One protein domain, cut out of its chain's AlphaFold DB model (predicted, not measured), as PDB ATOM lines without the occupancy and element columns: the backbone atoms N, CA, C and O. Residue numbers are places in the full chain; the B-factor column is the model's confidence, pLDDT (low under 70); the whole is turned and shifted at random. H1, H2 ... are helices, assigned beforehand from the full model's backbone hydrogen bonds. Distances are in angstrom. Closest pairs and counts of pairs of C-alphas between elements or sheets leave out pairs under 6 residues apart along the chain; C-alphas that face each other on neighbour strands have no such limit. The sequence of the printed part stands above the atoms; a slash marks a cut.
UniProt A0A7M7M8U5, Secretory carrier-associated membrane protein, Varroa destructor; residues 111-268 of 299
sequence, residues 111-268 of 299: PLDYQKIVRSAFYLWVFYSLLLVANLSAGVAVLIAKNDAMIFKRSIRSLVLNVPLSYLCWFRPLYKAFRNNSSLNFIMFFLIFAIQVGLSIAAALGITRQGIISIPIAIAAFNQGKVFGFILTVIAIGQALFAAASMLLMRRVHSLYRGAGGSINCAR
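AT A GLANCE: This is residues 111 to 268 of the 299 residues of the protein "Secretory carrier-associated membrane protein" of Varroa destructor (UniProt A0A7M7M8U5). Look for a long rod, an up-and-down bundle of H1, H2, H3 and H5, each running against the one before. Short H4 packs on H5 beyond the end of H3, and tiny H6 sits at one end. The printed part, 158 residues with six helices, H1 to H6, and no named strand, is all helix; it is only just compact, close to loose, with radius of gyration of the C-alphas 17.7 A and spans 57 by 26 by 23 A.

HOW THE PARTS SIT: H1, residues 112 to 146, and H2, residues 149 to 180, form a hairpin at a shallow tilt of 5 degrees; the closest C-alphas, of Gly 139 and Phe 152, are 4.1 A apart. H2 and H3, residues 183 to 204, are a hairpin too, H2 touching with residues 169 to 177 alone; closest are C-alphas 177 and 185, 4.8 A. H5, residues 226 to 259, touches H1, closest at C-alphas 232 and 138, 6.6 A. With residues 236 to 250 alone it touches H3, closest at C-alphas 243 and 200, 5.3 A. H4, residues 215 to 221, forms a hairpin with H5, closest at C-alphas 221 and 229, 4.5 A. H6, residues 264 to 268, only just touches H3, with 3 pairs of C-alphas within 8 A, closest 267 and 183, 5.3 A. Every O i to N i+4 pair is within hydrogen-bond range in H3, H4, H5 and H6, against 29 of 31 in H1 and 25 of 28 in H2.

IN THESE COORDINATES: Find C-alpha 112 at (57.934, 37.944, 122.754); from there H1 runs 50.8 A. H2 spans 45.3 A, with a kink of 36 degrees near residue 162, H3 31.0 A, and H5 48.8 A to C-alpha 259 at (43.154, 31.950, 118.666).

THE WHOLE: The printed part has no cut and no long link; look for pLDDT under 70 at residues 259 to 268.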
ATOM      1  N   PRO A 111      58.187  33.867 125.435       78.62
ATOM      2  CA  PRO A 111      58.214  34.303 124.036       78.62
ATOM      3  C   PRO A 111      57.648  35.718 123.853       78.62
ATOM      4  O   PRO A 111      56.668  36.080 124.510       78.62
ATOM      5  N   LEU A 112      58.236  36.512 122.949       77.50
ATOM      6  CA  LEU A 112      57.934  37.944 122.754       77.50
ATOM      7  C   LEU A 112      56.435  38.242 122.573       77.50
ATOM      8  O   LEU A 112      55.936  39.236 123.109       77.50
ATOM      9  N   ASP A 113      55.701  37.347 121.913       75.44
ATOM     10  CA  ASP A 113      54.260  37.480 121.665       75.44
ATOM     11  C   ASP A 113      53.425  37.486 122.957       75.44
ATOM     12  O   ASP A 113      52.392  38.155 123.052       75.44
ATOM     13  N   TYR A 114      53.893  36.788 123.998       81.56
ATOM     14  CA  TYR A 114      53.166  36.578 125.252       81.56
ATOM     15  C   TYR A 114      53.691  37.426 126.420       81.56
ATOM     16  O   TYR A 114      53.062  37.505 127.480       81.56
ATOM     17  N   GLN A 115      54.803  38.141 126.245       84.44
ATOM     18  CA  GLN A 115      55.380  38.971 127.310       84.44
ATOM     19  C   GLN A 115      54.417  40.056 127.803       84.44
ATOM     20  O   GLN A 115      54.331  40.312 129.005       84.44
ATOM     21  N   LYS A 116      53.641  40.673 126.899       84.75
ATOM     22  CA  LYS A 116      52.680  41.730 127.258       84.75
ATOM     23  C   LYS A 116      51.571  41.219 128.180       84.75
ATOM     24  O   LYS A 116      51.209  41.909 129.137       84.75
ATOM     25  N   ILE A 117      51.039  40.020 127.919       87.25
ATOM     26  CA  ILE A 117      49.945  39.448 128.716       87.25
ATOM     27  C   ILE A 117      50.448  38.988 130.087       87.25
ATOM     28  O   ILE A 117      49.831  39.316 131.099       87.25
ATOM     29  N   VAL A 118      51.618  38.342 130.142       88.88
ATOM     30  CA  VAL A 118      52.254  37.922 131.401       88.88
ATOM     31  C   VAL A 118      52.640  39.134 132.253       88.88
ATOM     32  O   VAL A 118      52.394  39.147 133.459       88.88
ATOM     33  N   ARG A 119      53.166  40.200 131.640       88.81
ATOM     34  CA  ARG A 119      53.472  41.457 132.340       88.81
ATOM     35  C   ARG A 119      52.210  42.150 132.865       88.81
ATOM     36  O   ARG A 119      52.210  42.631 133.993       88.81
ATOM     37  N   SER A 120      51.124  42.157 132.092       90.31
ATOM     38  CA  SER A 120      49.832  42.684 132.559       90.31
ATOM     39  C   SER A 120      49.302  41.892 133.759       90.31
ATOM     40  O   SER A 120      48.838  42.483 134.729       90.31
ATOM     41  N   ALA A 121      49.421  40.562 133.727       91.75
ATOM     42  CA  ALA A 121      49.056  39.693 134.842       91.75
ATOM     43  C   ALA A 121      49.902  39.963 136.095       91.75
ATOM     44  O   ALA A 121      49.368  40.033 137.199       91.75
ATOM     45  N   PHE A 122      51.207  40.181 135.918       91.69
ATOM     46  CA  PHE A 122      52.101  40.557 137.007       91.69
ATOM     47  C   PHE A 122      51.689  41.887 137.655       91.69
ATOM     48  O   PHE A 122      51.530  41.954 138.871       91.69
ATOM     49  N   TYR A 123      51.445  42.930 136.857       92.06
ATOM     50  CA  TYR A 123      50.993  44.219 137.388       92.06
ATOM     51  C   TYR A 123      49.631  44.134 138.069       92.06
ATOM     52  O   TYR A 123      49.417  44.796 139.080       92.06
ATOM     53  N   LEU A 124      48.731  43.286 137.570       94.12
ATOM     54  CA  LEU A 124      47.453  43.035 138.224       94.12
ATOM     55  C   LEU A 124      47.638  42.390 139.608       94.12
ATOM     56  O   LEU A 124      46.955  42.774 140.556       94.12
ATOM     57  N   TRP A 125      48.580  41.454 139.752       94.31
ATOM     58  CA  TRP A 125      48.926  40.863 141.049       94.31
ATOM     59  C   TRP A 125      49.571  41.881 142.007       94.31
ATOM     60  O   TRP A 125      49.225  41.920 143.191       94.31
ATOM     61  N   VAL A 126      50.459  42.747 141.506       92.44
ATOM     62  CA  VAL A 126      51.030  43.850 142.300       92.44
ATOM     63  C   VAL A 126      49.926  44.799 142.767       92.44
ATOM     64  O   VAL A 126      49.851  45.119 143.951       92.44
ATOM     65  N   PHE A 127      49.023  45.194 141.867       94.94
ATOM     66  CA  PHE A 127      47.873  46.037 142.189       94.94
ATOM     67  C   PHE A 127      46.974  45.399 143.255       94.94
ATOM     68  O   PHE A 127      46.602  46.064 144.219       94.94
ATOM     69  N   TYR A 128      46.693  44.097 143.147       94.62
ATOM     70  CA  TYR A 128      45.950  43.354 144.168       94.62
ATOM     71  C   TYR A 128      46.642  43.378 145.534       94.62
ATOM     72  O   TYR A 128      46.003  43.619 146.557       94.62
ATOM     73  N   SER A 129      47.960  43.173 145.552       93.81
ATOM     74  CA  SER A 129      48.753  43.186 146.783       93.81
ATOM     75  C   SER A 129      48.723  44.563 147.453       93.81
ATOM     76  O   SER A 129      48.473  44.658 148.653       93.81
ATOM     77  N   LEU A 130      48.884  45.640 146.676       94.94
ATOM     78  CA  LEU A 130      48.769  47.017 147.167       94.94
ATOM     79  C   LEU A 130      47.360  47.324 147.691       94.94
ATOM     80  O   LEU A 130      47.218  47.944 148.745       94.94
ATOM     81  N   LEU A 131      46.317  46.846 147.010       95.19
ATOM     82  CA  LEU A 131      44.938  46.985 147.476       95.19
ATOM     83  C   LEU A 131      44.699  46.287 148.814       95.19
ATOM     84  O   LEU A 131      43.979  46.824 149.651       95.19
ATOM     85  N   LEU A 132      45.292  45.113 149.044       94.19
ATOM     86  CA  LEU A 132      45.183  44.420 150.328       94.19
ATOM     87  C   LEU A 132      45.914  45.161 151.456       94.19
ATOM     88  O   LEU A 132      45.429  45.165 152.588       94.19
ATOM     89  N   VAL A 133      47.028  45.835 151.155       95.06
ATOM     90  CA  VAL A 133      47.712  46.720 152.115       95.06
ATOM     91  C   VAL A 133      46.837  47.933 152.442       95.06
ATOM     92  O   VAL A 133      46.603  48.217 153.617       95.06
ATOM     93  N   ALA A 134      46.267  48.593 151.429       95.31
ATOM     94  CA  ALA A 134      45.323  49.695 151.633       95.31
ATOM     95  C   ALA A 134      44.066  49.245 152.408       95.31
ATOM     96  O   ALA A 134      43.535  49.960 153.261       95.31
ATOM     97  N   ASN A 135      43.613  48.014 152.172       95.38
ATOM     98  CA  ASN A 135      42.508  47.403 152.900       95.38
ATOM     99  C   ASN A 135      42.842  47.147 154.380       95.38
ATOM    100  O   ASN A 135      41.970  47.267 155.242       95.38
ATOM    101  N   LEU A 136      44.096  46.812 154.697       95.19
ATOM    102  CA  LEU A 136      44.556  46.721 156.082       95.19
ATOM    103  C   LEU A 136      44.551  48.095 156.757       95.19
ATOM    104  O   LEU A 136      44.014  48.203 157.859       95.19
ATOM    105  N   SER A 137      45.052  49.145 156.097       94.44
ATOM    106  CA  SER A 137      44.990  50.504 156.654       94.44
ATOM    107  C   SER A 137      43.551  50.978 156.869       94.44
ATOM    108  O   SER A 137      43.251  51.573 157.901       94.44
ATOM    109  N   ALA A 138      42.627  50.642 155.965       92.81
ATOM    110  CA  ALA A 138      41.211  50.926 156.177       92.81
ATOM    111  C   ALA A 138      40.613  50.108 157.326       92.81
ATOM    112  O   ALA A 138      39.804  50.630 158.084       92.81
ATOM    113  N   GLY A 139      41.037  48.854 157.501       93.19
ATOM    114  CA  GLY A 139      40.667  48.050 158.665       93.19
ATOM    115  C   GLY A 139      41.101  48.694 159.984       93.19
ATOM    116  O   GLY A 139      40.312  48.722 160.925       93.19
ATOM    117  N   VAL A 140      42.309  49.269 160.041       94.19
ATOM    118  CA  VAL A 140      42.784  50.053 161.198       94.19
ATOM    119  C   VAL A 140      41.931  51.306 161.398       94.19
ATOM    120  O   VAL A 140      41.499  51.579 162.513       94.19
ATOM    121  N   ALA A 141      41.633  52.045 160.329       92.44
ATOM    122  CA  ALA A 141      40.802  53.243 160.416       92.44
ATOM    123  C   ALA A 141      39.381  52.928 160.926       92.44
ATOM    124  O   ALA A 141      38.857  53.639 161.779       92.44
ATOM    125  N   VAL A 142      38.781  51.824 160.465       91.56
ATOM    126  CA  VAL A 142      37.486  51.325 160.954       91.56
ATOM    127  C   VAL A 142      37.561  50.914 162.424       91.56
ATOM    128  O   VAL A 142      36.637  51.211 163.175       91.56
ATOM    129  N   LEU A 143      38.649  50.265 162.849       93.25
ATOM    130  CA  LEU A 143      38.856  49.915 164.253       93.25
ATOM    131  C   LEU A 143      38.874  51.170 165.136       93.25
ATOM    132  O   LEU A 143      38.190  51.195 166.150       93.25
ATOM    133  N   ILE A 144      39.591  52.220 164.730       91.75
ATOM    134  CA  ILE A 144      39.675  53.472 165.497       91.75
ATOM    135  C   ILE A 144      38.320  54.196 165.530       91.75
ATOM    136  O   ILE A 144      37.906  54.675 166.580       91.75
ATOM    137  N   ALA A 145      37.608  54.258 164.402       89.38
ATOM    138  CA  ALA A 145      36.374  55.038 164.287       89.38
ATOM    139  C   ALA A 145      35.129  54.329 164.864       89.38
ATOM    140  O   ALA A 145      34.212  54.980 165.365       89.38
ATOM    141  N   LYS A 146      35.079  52.990 164.801       87.19
ATOM    142  CA  LYS A 146      33.918  52.179 165.222       87.19
ATOM    143  C   LYS A 146      34.151  51.342 166.474       87.19
ATOM    144  O   LYS A 146      33.197  50.736 166.954       87.19
ATOM    145  N   ASN A 147      35.393  51.245 166.949       87.19
ATOM    146  CA  ASN A 147      35.820  50.261 167.946       87.19
ATOM    147  C   ASN A 147      35.474  48.804 167.547       87.19
ATOM    148  O   ASN A 147      35.221  47.952 168.396       87.19
ATOM    149  N   ASP A 148      35.437  48.515 166.236       83.25
ATOM    150  CA  ASP A 148      35.109  47.194 165.683       83.25
ATOM    151  C   ASP A 148      36.362  46.508 165.116       83.25
ATOM    152  O   ASP A 148      36.850  46.817 164.024       83.25
ATOM    153  N   ALA A 149      36.870  45.519 165.854       90.00
ATOM    154  CA  ALA A 149      38.048  44.742 165.473       90.00
ATOM    155  C   ALA A 149      37.773  43.648 164.429       90.00
ATOM    156  O   ALA A 149      38.715  43.020 163.932       90.00
ATOM    157  N   MET A 150      36.510  43.384 164.074       90.44
ATOM    158  CA  MET A 150      36.168  42.284 163.176       90.44
ATOM    159  C   MET A 150      36.726  42.510 161.770       90.44
ATOM    160  O   MET A 150      37.295  41.586 161.181       90.44
ATOM    161  N   ILE A 151      36.579  43.727 161.238       89.56
ATOM    162  CA  ILE A 151      37.089  44.094 159.910       89.56
ATOM    163  C   ILE A 151      38.616  44.087 159.933       89.56
ATOM    164  O   ILE A 151      39.220  43.409 159.109       89.56
ATOM    165  N   PHE A 152      39.233  44.712 160.939       93.00
ATOM    166  CA  PHE A 152      40.686  44.747 161.104       93.00
ATOM    167  C   PHE A 152      41.330  43.351 161.130       93.00
ATOM    168  O   PHE A 152      42.197  43.049 160.305       93.00
ATOM    169  N   LYS A 153      40.867  42.454 162.015       92.75
ATOM    170  CA  LYS A 153      41.406  41.086 162.121       92.75
ATOM    171  C   LYS A 153      41.273  40.327 160.800       92.75
ATOM    172  O   LYS A 153      42.161  39.568 160.406       92.75
ATOM    173  N   ARG A 154      40.152  40.515 160.101       93.19
ATOM    174  CA  ARG A 154      39.912  39.876 158.806       93.19
ATOM    175  C   ARG A 154      40.790  40.469 157.699       93.19
ATOM    176  O   ARG A 154      41.267  39.687 156.880       93.19
ATOM    177  N   SER A 155      41.075  41.772 157.717       92.81
ATOM    178  CA  SER A 155      42.013  42.416 156.791       92.81
ATOM    179  C   SER A 155      43.434  41.873 156.934       92.81
ATOM    180  O   SER A 155      44.066  41.603 155.915       92.81
ATOM    181  N   ILE A 156      43.916  41.630 158.163       93.81
ATOM    182  CA  ILE A 156      45.237  41.009 158.392       93.81
ATOM    183  C   ILE A 156      45.296  39.629 157.737       93.81
ATOM    184  O   ILE A 156      46.191  39.348 156.943       93.81
ATOM    185  N   ARG A 157      44.312  38.772 158.036       93.00
ATOM    186  CA  ARG A 157      44.229  37.432 157.443       93.00
ATOM    187  C   ARG A 157      44.153  37.500 155.918       93.00
ATOM    188  O   ARG A 157      44.798  36.701 155.250       93.00
ATOM    189  N   SER A 158      43.379  38.442 155.378       91.06
ATOM    190  CA  SER A 158      43.253  38.654 153.936       91.06
ATOM    191  C   SER A 158      44.602  39.007 153.308       91.06
ATOM    192  O   SER A 158      44.989  38.385 152.329       91.06
ATOM    193  N   LEU A 159      45.366  39.924 153.906       92.56
ATOM    194  CA  LEU A 159      46.693  40.294 153.416       92.56
ATOM    195  C   LEU A 159      47.673  39.110 153.459       92.56
ATOM    196  O   LEU A 159      48.291  38.784 152.449       92.56
ATOM    197  N   VAL A 160      47.788  38.444 154.611       91.44
ATOM    198  CA  VAL A 160      48.782  37.377 154.828       91.44
ATOM    199  C   VAL A 160      48.474  36.126 154.008       91.44
ATOM    200  O   VAL A 160      49.397  35.473 153.538       91.44
ATOM    201  N   LEU A 161      47.196  35.787 153.818       90.69
ATOM    202  CA  LEU A 161      46.799  34.575 153.105       90.69
ATOM    203  C   LEU A 161      46.634  34.831 151.604       90.69
ATOM    204  O   LEU A 161      47.169  34.075 150.796       90.69
ATOM    205  N   ASN A 162      45.942  35.902 151.206       89.88
ATOM    206  CA  ASN A 162      45.589  36.098 149.800       89.88
ATOM    207  C   ASN A 162      46.770  36.564 148.943       89.88
ATOM    208  O   ASN A 162      46.804  36.229 147.762       89.88
ATOM    209  N   VAL A 163      47.758  37.289 149.483       90.25
ATOM    210  CA  VAL A 163      48.949  37.689 148.706       90.25
ATOM    211  C   VAL A 163      49.775  36.475 148.247       90.25
ATOM    212  O   VAL A 163      49.948  36.318 147.034       90.25
ATOM    213  N   PRO A 164      50.250  35.575 149.136       88.81
ATOM    214  CA  PRO A 164      50.997  34.399 148.697       88.81
ATOM    215  C   PRO A 164      50.114  33.414 147.926       88.81
ATOM    216  O   PRO A 164      50.562  32.870 146.917       88.81
ATOM    217  N   LEU A 165      48.853  33.223 148.334       88.75
ATOM    218  CA  LEU A 165      47.936  32.319 147.639       88.75
ATOM    219  C   LEU A 165      47.664  32.792 146.207       88.75
ATOM    220  O   LEU A 165      47.756  32.003 145.276       88.75
ATOM    221  N   SER A 166      47.393  34.080 145.995       89.06
ATOM    222  CA  SER A 166      47.159  34.625 144.651       89.06
ATOM    223  C   SER A 166      48.383  34.460 143.741       89.06
ATOM    224  O   SER A 166      48.253  34.066 142.580       89.06
ATOM    225  N   TYR A 167      49.585  34.665 144.279       87.88
ATOM    226  CA  TYR A 167      50.816  34.452 143.526       87.88
ATOM    227  C   TYR A 167      50.986  32.983 143.112       87.88
ATOM    228  O   TYR A 167      51.228  32.684 141.940       87.88
ATOM    229  N   LEU A 168      50.830  32.056 144.061       86.06
ATOM    230  CA  LEU A 168      51.035  30.624 143.836       86.06
ATOM    231  C   LEU A 168      49.929  29.978 143.000       86.06
ATOM    232  O   LEU A 168      50.213  29.087 142.207       86.06
ATOM    233  N   CYS A 169      48.683  30.407 143.173       84.19
ATOM    234  CA  CYS A 169      47.534  29.693 142.630       84.19
ATOM    235  C   CYS A 169      47.114  30.180 141.243       84.19
ATOM    236  O   CYS A 169      46.543  29.392 140.499       84.19
ATOM    237  N   TRP A 170      47.406  31.423 140.842       88.75
ATOM    238  CA  TRP A 170      47.073  31.857 139.478       88.75
ATOM    239  C   TRP A 170      48.236  32.488 138.720       88.75
ATOM    240  O   TRP A 170      48.431  32.142 137.557       88.75
ATOM    241  N   PHE A 171      49.056  33.341 139.340       89.19
ATOM    242  CA  PHE A 171      50.175  33.942 138.608       89.19
ATOM    243  C   PHE A 171      51.221  32.890 138.207       89.19
ATOM    244  O   PHE A 171      51.668  32.859 137.062       89.19
ATOM    245  N   ARG A 172      51.579  31.982 139.121       87.31
ATOM    246  CA  ARG A 172      52.546  30.904 138.862       87.31
ATOM    247  C   ARG A 172      52.084  29.922 137.777       87.31
ATOM    248  O   ARG A 172      52.863  29.712 136.845       87.31
ATOM    249  N   PRO A 173      50.863  29.352 137.828       87.50
ATOM    250  CA  PRO A 173      50.340  28.537 136.737       87.50
ATOM    251  C   PRO A 173      50.317  29.280 135.406       87.50
ATOM    252  O   PRO A 173      50.759  28.724 134.409       87.50
ATOM    253  N   LEU A 174      49.909  30.555 135.391       88.38
ATOM    254  CA  LEU A 174      49.919  31.374 134.178       88.38
ATOM    255  C   LEU A 174      51.331  31.535 133.603       88.38
ATOM    256  O   LEU A 174      51.542  31.375 132.404       88.38
ATOM    257  N   TYR A 175      52.305  31.834 134.462       86.69
ATOM    258  CA  TYR A 175      53.695  31.983 134.054       86.69
ATOM    259  C   TYR A 175      54.255  30.681 133.475       86.69
ATOM    260  O   TYR A 175      54.840  30.681 132.393       86.69
ATOM    261  N   LYS A 176      54.017  29.554 134.157       84.19
ATOM    262  CA  LYS A 176      54.442  28.225 133.698       84.19
ATOM    263  C   LYS A 176      53.749  27.824 132.391       84.19
ATOM    264  O   LYS A 176      54.388  27.219 131.534       84.19
ATOM    265  N   ALA A 177      52.478  28.194 132.223       86.06
ATOM    266  CA  ALA A 177      51.706  27.938 131.014       86.06
ATOM    267  C   ALA A 177      52.331  28.613 129.789       86.06
ATOM    268  O   ALA A 177      52.583  27.942 128.793       86.06
ATOM    269  N   PHE A 178      52.666  29.903 129.885       83.44
ATOM    270  CA  PHE A 178      53.287  30.635 128.778       83.44
ATOM    271  C   PHE A 178      54.766  30.302 128.561       83.44
ATOM    272  O   PHE A 178      55.229  30.371 127.426       83.44
ATOM    273  N   ARG A 179      55.507  29.925 129.611       82.94
ATOM    274  CA  ARG A 179      56.918  29.520 129.492       82.94
ATOM    275  C   ARG A 179      57.074  28.192 128.752       82.94
ATOM    276  O   ARG A 179      57.907  28.082 127.862       82.94
ATOM    277  N   ASN A 180      56.280  27.189 129.125       77.88
ATOM    278  CA  ASN A 180      56.418  25.825 128.604       77.88
ATOM    279  C   ASN A 180      55.391  25.492 127.510       77.88
ATOM    280  O   ASN A 180      55.312  24.341 127.097       77.88
ATOM    281  N   ASN A 181      54.562  26.460 127.103       72.50
ATOM    282  CA  ASN A 181      53.393  26.256 126.241       72.50
ATOM    283  C   ASN A 181      52.475  25.105 126.711       72.50
ATOM    284  O   ASN A 181      51.905  24.378 125.907       72.50
ATOM    285  N   SER A 182      52.358  24.917 128.028       75.88
ATOM    286  CA  SER A 182      51.694  23.752 128.619       75.88
ATOM    287  C   SER A 182      50.204  24.003 128.834       75.88
ATOM    288  O   SER A 182      49.800  24.835 129.656       75.88
ATOM    289  N   SER A 183      49.378  23.230 128.137       79.12
ATOM    290  CA  SER A 183      47.914  23.334 128.155       79.12
ATOM    291  C   SER A 183      47.283  23.016 129.522       79.12
ATOM    292  O   SER A 183      46.319  23.667 129.930       79.12
ATOM    293  N   LEU A 184      47.860  22.083 130.288       77.94
ATOM    294  CA  LEU A 184      47.398  21.741 131.639       77.94
ATOM    295  C   LEU A 184      47.517  22.933 132.594       77.94
ATOM    296  O   LEU A 184      46.596  23.220 133.361       77.94
ATOM    297  N   ASN A 185      48.628  23.671 132.514       85.81
ATOM    298  CA  ASN A 185      48.836  24.871 133.323       85.81
ATOM    299  C   ASN A 185      47.862  25.995 132.924       85.81
ATOM    300  O   ASN A 185      47.401  26.728 133.801       85.81
ATOM    301  N   PHE A 186      47.473  26.084 131.643       86.12
ATOM    302  CA  PHE A 186      46.397  26.981 131.204       86.12
ATOM    303  C   PHE A 186      45.043  26.609 131.822       86.12
ATOM    304  O   PHE A 186      44.358  27.490 132.339       86.12
ATOM    305  N   ILE A 187      44.657  25.328 131.822       87.69
ATOM    306  CA  ILE A 187      43.383  24.875 132.414       87.69
ATOM    307  C   ILE A 187      43.344  25.176 133.918       87.69
ATOM    308  O   ILE A 187      42.378  25.770 134.399       87.69
ATOM    309  N   MET A 188      44.409  24.829 134.648       87.62
ATOM    310  CA  MET A 188      44.528  25.125 136.080       87.62
ATOM    311  C   MET A 188      44.429  26.627 136.355       87.62
ATOM    312  O   MET A 188      43.688  27.042 137.248       87.62
ATOM    313  N   PHE A 189      45.113  27.448 135.550       90.69
ATOM    314  CA  PHE A 189      44.994  28.899 135.631       90.69
ATOM    315  C   PHE A 189      43.543  29.356 135.452       90.69
ATOM    316  O   PHE A 189      43.048  30.096 136.297       90.69
ATOM    317  N   PHE A 190      42.840  28.920 134.402       91.31
ATOM    318  CA  PHE A 190      41.469  29.374 134.151       91.31
ATOM    319  C   PHE A 190      40.504  28.982 135.268       91.31
ATOM    320  O   PHE A 190      39.709  29.822 135.682       91.31
ATOM    321  N   LEU A 191      40.585  27.753 135.784       91.38
ATOM    322  CA  LEU A 191      39.712  27.289 136.865       91.38
ATOM    323  C   LEU A 191      39.928  28.097 138.148       91.38
ATOM    324  O   LEU A 191      38.984  28.648 138.714       91.38
ATOM    325  N   ILE A 192      41.182  28.217 138.582       92.31
ATOM    326  CA  ILE A 192      41.519  28.918 139.821       92.31
ATOM    327  C   ILE A 192      41.252  30.419 139.682       92.31
ATOM    328  O   ILE A 192      40.670  31.044 140.570       92.31
ATOM    329  N   PHE A 193      41.645  31.014 138.554       93.94
ATOM    330  CA  PHE A 193      41.452  32.438 138.316       93.94
ATOM    331  C   PHE A 193      39.969  32.789 138.131       93.94
ATOM    332  O   PHE A 193      39.565  33.879 138.519       93.94
ATOM    333  N   ALA A 194      39.127  31.878 137.621       93.75
ATOM    334  CA  ALA A 194      37.676  32.096 137.532       93.75
ATOM    335  C   ALA A 194      37.045  32.191 138.921       93.75
ATOM    336  O   ALA A 194      36.259  33.103 139.184       93.75
ATOM    337  N   ILE A 195      37.445  31.297 139.829       93.12
ATOM    338  CA  ILE A 195      37.028  31.348 141.231       93.12
ATOM    339  C   ILE A 195      37.506  32.660 141.864       93.12
ATOM    340  O   ILE A 195      36.710  33.357 142.488       93.12
ATOM    341  N   GLN A 196      38.767  33.050 141.651       93.06
ATOM    342  CA  GLN A 196      39.306  34.323 142.145       93.06
ATOM    343  C   GLN A 196      38.511  35.533 141.630       93.06
ATOM    344  O   GLN A 196      38.191  36.432 142.407       93.06
ATOM    345  N   VAL A 197      38.162  35.558 140.341       94.50
ATOM    346  CA  VAL A 197      37.325  36.605 139.742       94.50
ATOM    347  C   VAL A 197      35.951  36.636 140.416       94.50
ATOM    348  O   VAL A 197      35.530  37.699 140.872       94.50
ATOM    349  N   GLY A 198      35.286  35.487 140.567       94.06
ATOM    350  CA  GLY A 198      33.999  35.395 141.263       94.06
ATOM    351  C   GLY A 198      34.070  35.898 142.709       94.06
ATOM    352  O   GLY A 198      33.250  36.720 143.120       94.06
ATOM    353  N   LEU A 199      35.099  35.488 143.457       92.50
ATOM    354  CA  LEU A 199      35.348  35.956 144.821       92.50
ATOM    355  C   LEU A 199      35.611  37.466 144.874       92.50
ATOM    356  O   LEU A 199      35.112  38.127 145.781       92.50
ATOM    357  N   SER A 200      36.340  38.025 143.902       93.00
ATOM    358  CA  SER A 200      36.619  39.465 143.836       93.00
ATOM    359  C   SER A 200      35.364  40.301 143.569       93.00
ATOM    360  O   SER A 200      35.169  41.330 144.211       93.00
ATOM    361  N   ILE A 201      34.463  39.826 142.700       94.56
ATOM    362  CA  ILE A 201      33.166  40.470 142.442       94.56
ATOM    363  C   ILE A 201      32.302  40.411 143.705       94.56
ATOM    364  O   ILE A 201      31.775  41.430 144.152       94.56
ATOM    365  N   ALA A 202      32.200  39.234 144.325       93.62
ATOM    366  CA  ALA A 202      31.420  39.056 145.544       93.62
ATOM    367  C   ALA A 202      31.981  39.878 146.725       93.62
ATOM    368  O   ALA A 202      31.210  40.379 147.546       93.62
ATOM    369  N   ALA A 203      33.304  40.063 146.793       92.00
ATOM    370  CA  ALA A 203      33.956  40.950 147.754       92.00
ATOM    371  C   ALA A 203      33.654  42.430 147.483       92.00
ATOM    372  O   ALA A 203      33.282  43.140 148.414       92.00
ATOM    373  N   ALA A 204      33.734  42.890 146.230       92.56
ATOM    374  CA  ALA A 204      33.411  44.273 145.866       92.56
ATOM    375  C   ALA A 204      31.950  44.638 146.207       92.56
ATOM    376  O   ALA A 204      31.685  45.724 146.730       92.56
ATOM    377  N   LEU A 205      31.021  43.698 145.995       93.12
ATOM    378  CA  LEU A 205      29.603  43.835 146.349       93.12
ATOM    379  C   LEU A 205      29.323  43.696 147.855       93.12
ATOM    380  O   LEU A 205      28.228  44.017 148.307       93.12
ATOM    381  N   GLY A 206      30.288  43.227 148.649       89.50
ATOM    382  CA  GLY A 206      30.123  43.042 150.092       89.50
ATOM    383  C   GLY A 206      29.322  41.801 150.492       89.50
ATOM    384  O   GLY A 206      28.916  41.692 151.645       89.50
ATOM    385  N   ILE A 207      29.126  40.854 149.570       89.69
ATOM    386  CA  ILE A 207      28.467  39.568 149.843       89.69
ATOM    387  C   ILE A 207      29.367  38.705 150.737       89.69
ATOM    388  O   ILE A 207      28.898  37.989 151.625       89.69
ATOM    389  N   THR A 208      30.686  38.780 150.535       82.06
ATOM    390  CA  THR A 208      31.650  37.971 151.284       82.06
ATOM    391  C   THR A 208      32.117  38.682 152.555       82.06
ATOM    392  O   THR A 208      32.548  39.833 152.559       82.06
ATOM    393  N   ARG A 209      32.113  37.963 153.685       78.12
ATOM    394  CA  ARG A 209      32.615  38.462 154.982       78.12
ATOM    395  C   ARG A 209      34.135  38.291 155.124       78.12
ATOM    396  O   ARG A 209      34.628  37.821 156.151       78.12
ATOM    397  N   GLN A 210      34.890  38.652 154.086       78.69
ATOM    398  CA  GLN A 210      36.347  38.457 154.026       78.69
ATOM    399  C   GLN A 210      37.155  39.564 154.720       78.69
ATOM    400  O   GLN A 210      38.358  39.401 154.902       78.69
ATOM    401  N   GLY A 211      36.503  40.644 155.169       81.81
ATOM    402  CA  GLY A 211      37.189  41.823 155.715       81.81
ATOM    403  C   GLY A 211      37.780  42.716 154.631       81.81
ATOM    404  O   GLY A 211      38.762  43.399 154.880       81.81
ATOM    405  N   ILE A 212      37.217  42.670 153.424       90.69
ATOM    406  CA  ILE A 212      37.540  43.601 152.346       90.69
ATOM    407  C   ILE A 212      36.554  44.771 152.419       90.69
ATOM    408  O   ILE A 212      35.358  44.550 152.624       90.69
ATOM    409  N   ILE A 213      37.045  46.000 152.270       93.44
ATOM    410  CA  ILE A 213      36.212  47.195 152.157       93.44
ATOM    411  C   ILE A 213      35.447  47.123 150.838       93.44
ATOM    412  O   ILE A 213      36.019  47.201 149.752       93.44
ATOM    413  N   SER A 214      34.139  46.950 150.962       92.88
ATOM    414  CA  SER A 214      33.188  46.838 149.865       92.88
ATOM    415  C   SER A 214      32.370  48.118 149.718       92.88
ATOM    416  O   SER A 214      32.390  48.988 150.595       92.88
ATOM    417  N   ILE A 215      31.612  48.228 148.625       93.19
ATOM    418  CA  ILE A 215      30.774  49.408 148.366       93.19
ATOM    419  C   ILE A 215      29.796  49.697 149.525       93.19
ATOM    420  O   ILE A 215      29.774  50.839 149.986       93.19
ATOM    421  N   PRO A 216      29.055  48.716 150.088       92.62
ATOM    422  CA  PRO A 216      28.156  48.986 151.213       92.62
ATOM    423  C   PRO A 216      28.876  49.495 152.471       92.62
ATOM    424  O   PRO A 216      28.374  50.386 153.153       92.62
ATOM    425  N   ILE A 217      30.070  48.964 152.768       91.50
ATOM    426  CA  ILE A 217      30.877  49.398 153.921       91.50
ATOM    427  C   ILE A 217      31.355  50.840 153.720       91.50
ATOM    428  O   ILE A 217      31.302  51.636 154.656       91.50
ATOM    429  N   ALA A 218      31.779  51.187 152.503       93.12
ATOM    430  CA  ALA A 218      32.193  52.543 152.165       93.12
ATOM    431  C   ALA A 218      31.033  53.549 152.250       93.12
ATOM    432  O   ALA A 218      31.211  54.636 152.788       93.12
ATOM    433  N   ILE A 219      29.831  53.182 151.793       93.31
ATOM    434  CA  ILE A 219      28.640  54.039 151.920       93.31
ATOM    435  C   ILE A 219      28.292  54.257 153.399       93.31
ATOM    436  O   ILE A 219      28.105  55.392 153.831       93.31
ATOM    437  N   ALA A 220      28.276  53.191 154.202       91.62
ATOM    438  CA  ALA A 220      27.978  53.285 155.633       91.62
ATOM    439  C   ALA A 220      29.009  54.124 156.415       91.62
ATOM    440  O   ALA A 220      28.687  54.675 157.468       91.62
ATOM    441  N   ALA A 221      30.242  54.237 155.915       92.06
ATOM    442  CA  ALA A 221      31.303  55.021 156.539       92.06
ATOM    443  C   ALA A 221      31.044  56.539 156.506       92.06
ATOM    444  O   ALA A 221      31.523  57.250 157.390       92.06
ATOM    445  N   PHE A 222      30.230  57.046 155.571       94.19
ATOM    446  CA  PHE A 222      29.870  58.470 155.538       94.19
ATOM    447  C   PHE A 222      29.100  58.931 156.779       94.19
ATOM    448  O   PHE A 222      29.205  60.100 157.147       94.19
ATOM    449  N   ASN A 223      28.420  58.015 157.478       92.31
ATOM    450  CA  ASN A 223      27.737  58.317 158.738       92.31
ATOM    451  C   ASN A 223      28.706  58.657 159.880       92.31
ATOM    452  O   ASN A 223      28.289  59.227 160.881       92.31
ATOM    453  N   GLN A 224      29.989  58.306 159.751       89.69
ATOM    454  CA  GLN A 224      31.010  58.623 160.753       89.69
ATOM    455  C   GLN A 224      31.834  59.861 160.405       89.69
ATOM    456  O   GLN A 224      32.452  60.463 161.278       89.69
ATOM    457  N   GLY A 225      31.850  60.255 159.132       92.31
ATOM    458  CA  GLY A 225      32.555  61.443 158.678       92.31
ATOM    459  C   GLY A 225      32.812  61.420 157.177       92.31
ATOM    460  O   GLY A 225      33.114  60.380 156.593       92.31
ATOM    461  N   LYS A 226      32.746  62.598 156.548       93.44
ATOM    462  CA  LYS A 226      32.905  62.752 155.091       93.44
ATOM    463  C   LYS A 226      34.273  62.274 154.596       93.44
ATOM    464  O   LYS A 226      34.350  61.556 153.606       93.44
ATOM    465  N   VAL A 227      35.342  62.642 155.308       92.75
ATOM    466  CA  VAL A 227      36.724  62.265 154.957       92.75
ATOM    467  C   VAL A 227      36.931  60.756 155.093       92.75
ATOM    468  O   VAL A 227      37.489  60.125 154.199       92.75
ATOM    469  N   PHE A 228      36.429  60.162 156.178       93.19
ATOM    470  CA  PHE A 228      36.511  58.721 156.408       93.19
ATOM    471  C   PHE A 228      35.755  57.928 155.333       93.19
ATOM    472  O   PHE A 228      36.321  57.012 154.736       93.19
ATOM    473  N   GLY A 229      34.520  58.336 155.016       94.19
ATOM    474  CA  GLY A 229      33.744  57.770 153.911       94.19
ATOM    475  C   GLY A 229      34.494  57.832 152.581       94.19
ATOM    476  O   GLY A 229      34.659  56.807 151.926       94.19
ATOM    477  N   PHE A 230      35.050  58.999 152.233       94.75
ATOM    478  CA  PHE A 230      35.806  59.188 150.993       94.75
ATOM    479  C   PHE A 230      37.004  58.233 150.864       94.75
ATOM    480  O   PHE A 230      37.164  57.586 149.827       94.75
ATOM    481  N   ILE A 231      37.816  58.087 151.918       93.94
ATOM    482  CA  ILE A 231      38.979  57.181 151.918       93.94
ATOM    483  C   ILE A 231      38.540  55.734 151.651       93.94
ATOM    484  O   ILE A 231      39.128  55.043 150.816       93.94
ATOM    485  N   LEU A 232      37.484  55.272 152.328       94.62
ATOM    486  CA  LEU A 232      36.968  53.913 152.148       94.62
ATOM    487  C   LEU A 232      36.351  53.714 150.756       94.62
ATOM    488  O   LEU A 232      36.496  52.637 150.176       94.62
ATOM    489  N   THR A 233      35.720  54.743 150.186       95.81
ATOM    490  CA  THR A 233      35.184  54.708 148.819       95.81
ATOM    491  C   THR A 233      36.282  54.525 147.777       95.81
ATOM    492  O   THR A 233      36.112  53.702 146.880       95.81
ATOM    493  N   VAL A 234      37.422  55.213 147.898       96.00
ATOM    494  CA  VAL A 234      38.559  55.032 146.971       96.00
ATOM    495  C   VAL A 234      39.034  53.577 146.970       96.00
ATOM    496  O   VAL A 234      39.277  52.998 145.909       96.00
ATOM    497  N   ILE A 235      39.102  52.949 148.144       95.50
ATOM    498  CA  ILE A 235      39.506  51.544 148.276       95.50
ATOM    499  C   ILE A 235      38.447  50.610 147.681       95.50
ATOM    500  O   ILE A 235      38.802  49.693 146.942       95.50
ATOM    501  N   ALA A 236      37.158  50.858 147.936       95.50
ATOM    502  CA  ALA A 236      36.064  50.074 147.359       95.50
ATOM    503  C   ALA A 236      36.033  50.160 145.820       95.50
ATOM    504  O   ALA A 236      35.855  49.143 145.147       95.50
ATOM    505  N   ILE A 237      36.275  51.347 145.251       95.75
ATOM    506  CA  ILE A 237      36.441  51.532 143.801       95.75
ATOM    507  C   ILE A 237      37.651  50.736 143.308       95.75
ATOM    508  O   ILE A 237      37.555  50.036 142.304       95.75
ATOM    509  N   GLY A 238      38.768  50.776 144.035       96.00
ATOM    510  CA  GLY A 238      39.943  49.960 143.744       96.00
ATOM    511  C   GLY A 238      39.630  48.460 143.674       96.00
ATOM    512  O   GLY A 238      40.056  47.788 142.735       96.00
ATOM    513  N   GLN A 239      38.821  47.939 144.603       94.56
ATOM    514  CA  GLN A 239      38.365  46.541 144.585       94.56
ATOM    515  C   GLN A 239      37.503  46.227 143.353       94.56
ATOM    516  O   GLN A 239      37.699  45.197 142.705       94.56
ATOM    517  N   ALA A 240      36.591  47.129 142.980       94.94
ATOM    518  CA  ALA A 240      35.783  46.979 141.769       94.94
ATOM    519  C   ALA A 240      36.644  47.014 140.491       94.94
ATOM    520  O   ALA A 240      36.457  46.189 139.593       94.94
ATOM    521  N   LEU A 241      37.635  47.910 140.429       96.75
ATOM    522  CA  LEU A 241      38.601  47.985 139.330       96.75
ATOM    523  C   LEU A 241      39.440  46.710 139.230       96.75
ATOM    524  O   LEU A 241      39.663  46.219 138.125       96.75
ATOM    525  N   PHE A 242      39.866  46.138 140.358       95.81
ATOM    526  CA  PHE A 242      40.574  44.860 140.371       95.81
ATOM    527  C   PHE A 242      39.709  43.726 139.810       95.81
ATOM    528  O   PHE A 242      40.186  42.959 138.969       95.81
ATOM    529  N   ALA A 243      38.439  43.637 140.217       95.31
ATOM    530  CA  ALA A 243      37.509  42.640 139.692       95.31
ATOM    531  C   ALA A 243      37.315  42.798 138.172       95.31
ATOM    532  O   ALA A 243      37.460  41.831 137.418       95.31
ATOM    533  N   ALA A 244      37.086  44.028 137.700       96.31
ATOM    534  CA  ALA A 244      36.930  44.330 136.279       96.31
ATOM    535  C   ALA A 244      38.202  44.010 135.471       96.31
ATOM    536  O   ALA A 244      38.136  43.326 134.448       96.31
ATOM    537  N   ALA A 245      39.373  44.438 135.946       95.88
ATOM    538  CA  ALA A 245      40.652  44.163 135.299       95.88
ATOM    539  C   ALA A 245      40.971  42.657 135.264       95.88
ATOM    540  O   ALA A 245      41.463  42.161 134.250       95.88
ATOM    541  N   SER A 246      40.621  41.914 136.318       94.75
ATOM    542  CA  SER A 246      40.767  40.454 136.368       94.75
ATOM    543  C   SER A 246      39.873  39.756 135.342       94.75
ATOM    544  O   SER A 246      40.342  38.883 134.610       94.75
ATOM    545  N   MET A 247      38.618  40.193 135.195       95.44
ATOM    546  CA  MET A 247      37.730  39.698 134.136       95.44
ATOM    547  C   MET A 247      38.286  39.983 132.734       95.44
ATOM    548  O   MET A 247      38.233  39.119 131.856       95.44
ATOM    549  N   LEU A 248      38.817  41.186 132.497       95.00
ATOM    550  CA  LEU A 248      39.407  41.555 131.207       95.00
ATOM    551  C   LEU A 248      40.658  40.727 130.899       95.00
ATOM    552  O   LEU A 248      40.802  40.239 129.777       95.00
ATOM    553  N   LEU A 249      41.536  40.530 131.886       93.88
ATOM    554  CA  LEU A 249      42.721  39.690 131.741       93.88
ATOM    555  C   LEU A 249      42.326  38.250 131.405       93.88
ATOM    556  O   LEU A 249      42.851  37.691 130.447       93.88
ATOM    557  N   MET A 250      41.357  37.682 132.128       93.06
ATOM    558  CA  MET A 250      40.839  36.342 131.851       93.06
ATOM    559  C   MET A 250      40.338  36.215 130.409       93.06
ATOM    560  O   MET A 250      40.725  35.280 129.708       93.06
ATOM    561  N   ARG A 251      39.525  37.170 129.933       91.75
ATOM    562  CA  ARG A 251      39.029  37.176 128.546       91.75
ATOM    563  C   ARG A 251      40.164  37.257 127.527       91.75
ATOM    564  O   ARG A 251      40.119  36.548 126.527       91.75
ATOM    565  N   ARG A 252      41.186  38.079 127.783       90.19
ATOM    566  CA  ARG A 252      42.358  38.201 126.901       90.19
ATOM    567  C   ARG A 252      43.173  36.912 126.840       90.19
ATOM    568  O   ARG A 252      43.487  36.465 125.743       90.19
ATOM    569  N   VAL A 253      43.468  36.292 127.985       89.25
ATOM    570  CA  VAL A 253      44.197  35.011 128.027       89.25
ATOM    571  C   VAL A 253      43.386  33.916 127.328       89.25
ATOM    572  O   VAL A 253      43.937  33.157 126.538       89.25
ATOM    573  N   HIS A 254      42.067  33.867 127.544       87.88
ATOM    574  CA  HIS A 254      41.187  32.897 126.887       87.88
ATOM    575  C   HIS A 254      41.100  33.101 125.368       87.88
ATOM    576  O   HIS A 254      41.162  32.135 124.610       87.88
ATOM    577  N   SER A 255      40.992  34.349 124.906       85.25
ATOM    578  CA  SER A 255      40.988  34.678 123.478       85.25
ATOM    579  C   SER A 255      42.296  34.271 122.803       85.25
ATOM    580  O   SER A 255      42.258  33.662 121.739       85.25
ATOM    581  N   LEU A 256      43.433  34.540 123.448       82.88
ATOM    582  CA  LEU A 256      44.750  34.142 122.962       82.88
ATOM    583  C   LEU A 256      44.889  32.612 122.893       82.88
ATOM    584  O   LEU A 256      45.340  32.079 121.883       82.88
ATOM    585  N   TYR A 257      44.420  31.910 123.927       77.19
ATOM    586  CA  TYR A 257      44.414  30.448 123.981       77.19
ATOM    587  C   TYR A 257      43.532  29.821 122.884       77.19
ATOM    588  O   TYR A 257      43.926  28.840 122.256       77.19
ATOM    589  N   ARG A 258      42.355  30.398 122.592       75.56
ATOM    590  CA  ARG A 258      41.496  29.921 121.490       75.56
ATOM    591  C   ARG A 258      42.025  30.287 120.104       75.56
ATOM    592  O   ARG A 258      41.893  29.474 119.195       75.56
ATOM    593  N   GLY A 259      42.604  31.477 119.940       68.19
ATOM    594  CA  GLY A 259      43.154  31.950 118.666       68.19
ATOM    595  C   GLY A 259      44.386  31.164 118.208       68.19
ATOM    596  O   GLY A 259      44.576  30.980 117.014       68.19
ATOM    597  N   ALA A 260      45.169  30.625 119.146       61.00
ATOM    598  CA  ALA A 260      46.342  29.797 118.868       61.00
ATOM    599  C   ALA A 260      46.019  28.325 118.509       61.00
ATOM    600  O   ALA A 260      46.914  27.486 118.502       61.00
ATOM    601  N   GLY A 261      44.753  27.981 118.229       54.00
ATOM    602  CA  GLY A 261      44.356  26.606 117.898       54.00
ATOM    603  C   GLY A 261      44.215  25.689 119.118       54.00
ATOM    604  O   GLY A 261      44.482  24.493 119.015       54.00
ATOM    605  N   GLY A 262      43.799  26.245 120.268       57.41
ATOM    606  CA  GLY A 262      43.605  25.564 121.554       57.41
ATOM    607  C   GLY A 262      42.750  24.300 121.454       57.41
ATOM    608  O   GLY A 262      41.530  24.317 121.617       57.41
ATOM    609  N   SER A 263      43.416  23.189 121.182       51.38
ATOM    610  CA  SER A 263      42.813  21.888 120.995       51.38
ATOM    611  C   SER A 263      42.891  21.135 122.314       51.38
ATOM    612  O   SER A 263      43.967  20.795 122.802       51.38
ATOM    613  N   ILE A 264      41.725  20.812 122.869       55.78
ATOM    614  CA  ILE A 264      41.572  19.826 123.945       55.78
ATOM    615  C   ILE A 264      42.302  18.511 123.587       55.78
ATOM    616  O   ILE A 264      42.717  17.783 124.483       55.78
ATOM    617  N   ASN A 265      42.547  18.227 122.299       52.22
ATOM    618  CA  ASN A 265      43.331  17.070 121.861       52.22
ATOM    619  C   ASN A 265      44.842  17.252 122.078       52.22
ATOM    620  O   ASN A 265      45.497  16.281 122.443       52.22
ATOM    621  N   CYS A 266      45.390  18.465 121.942       62.31
ATOM    622  CA  CYS A 266      46.778  18.749 122.335       62.31
ATOM    623  C   CYS A 266      46.940  18.625 123.855       62.31
ATOM    624  O   CYS A 266      47.890  18.002 124.320       62.31
ATOM    625  N   ALA A 267      45.949  19.090 124.624       57.16
ATOM    626  CA  ALA A 267      45.940  18.916 126.075       57.16
ATOM    627  C   ALA A 267      45.813  17.452 126.516       57.16
ATOM    628  O   ALA A 267      46.488  17.018 127.447       57.16
ATOM    629  N   ARG A 268      45.000  16.655 125.809       57.78
ATOM    630  CA  ARG A 268      44.932  15.200 126.000       57.78
ATOM    631  C   ARG A 268      46.239  14.508 125.621       57.78
ATOM    632  O   ARG A 268      46.615  13.560 126.298       57.78
TER     633      ARG A 268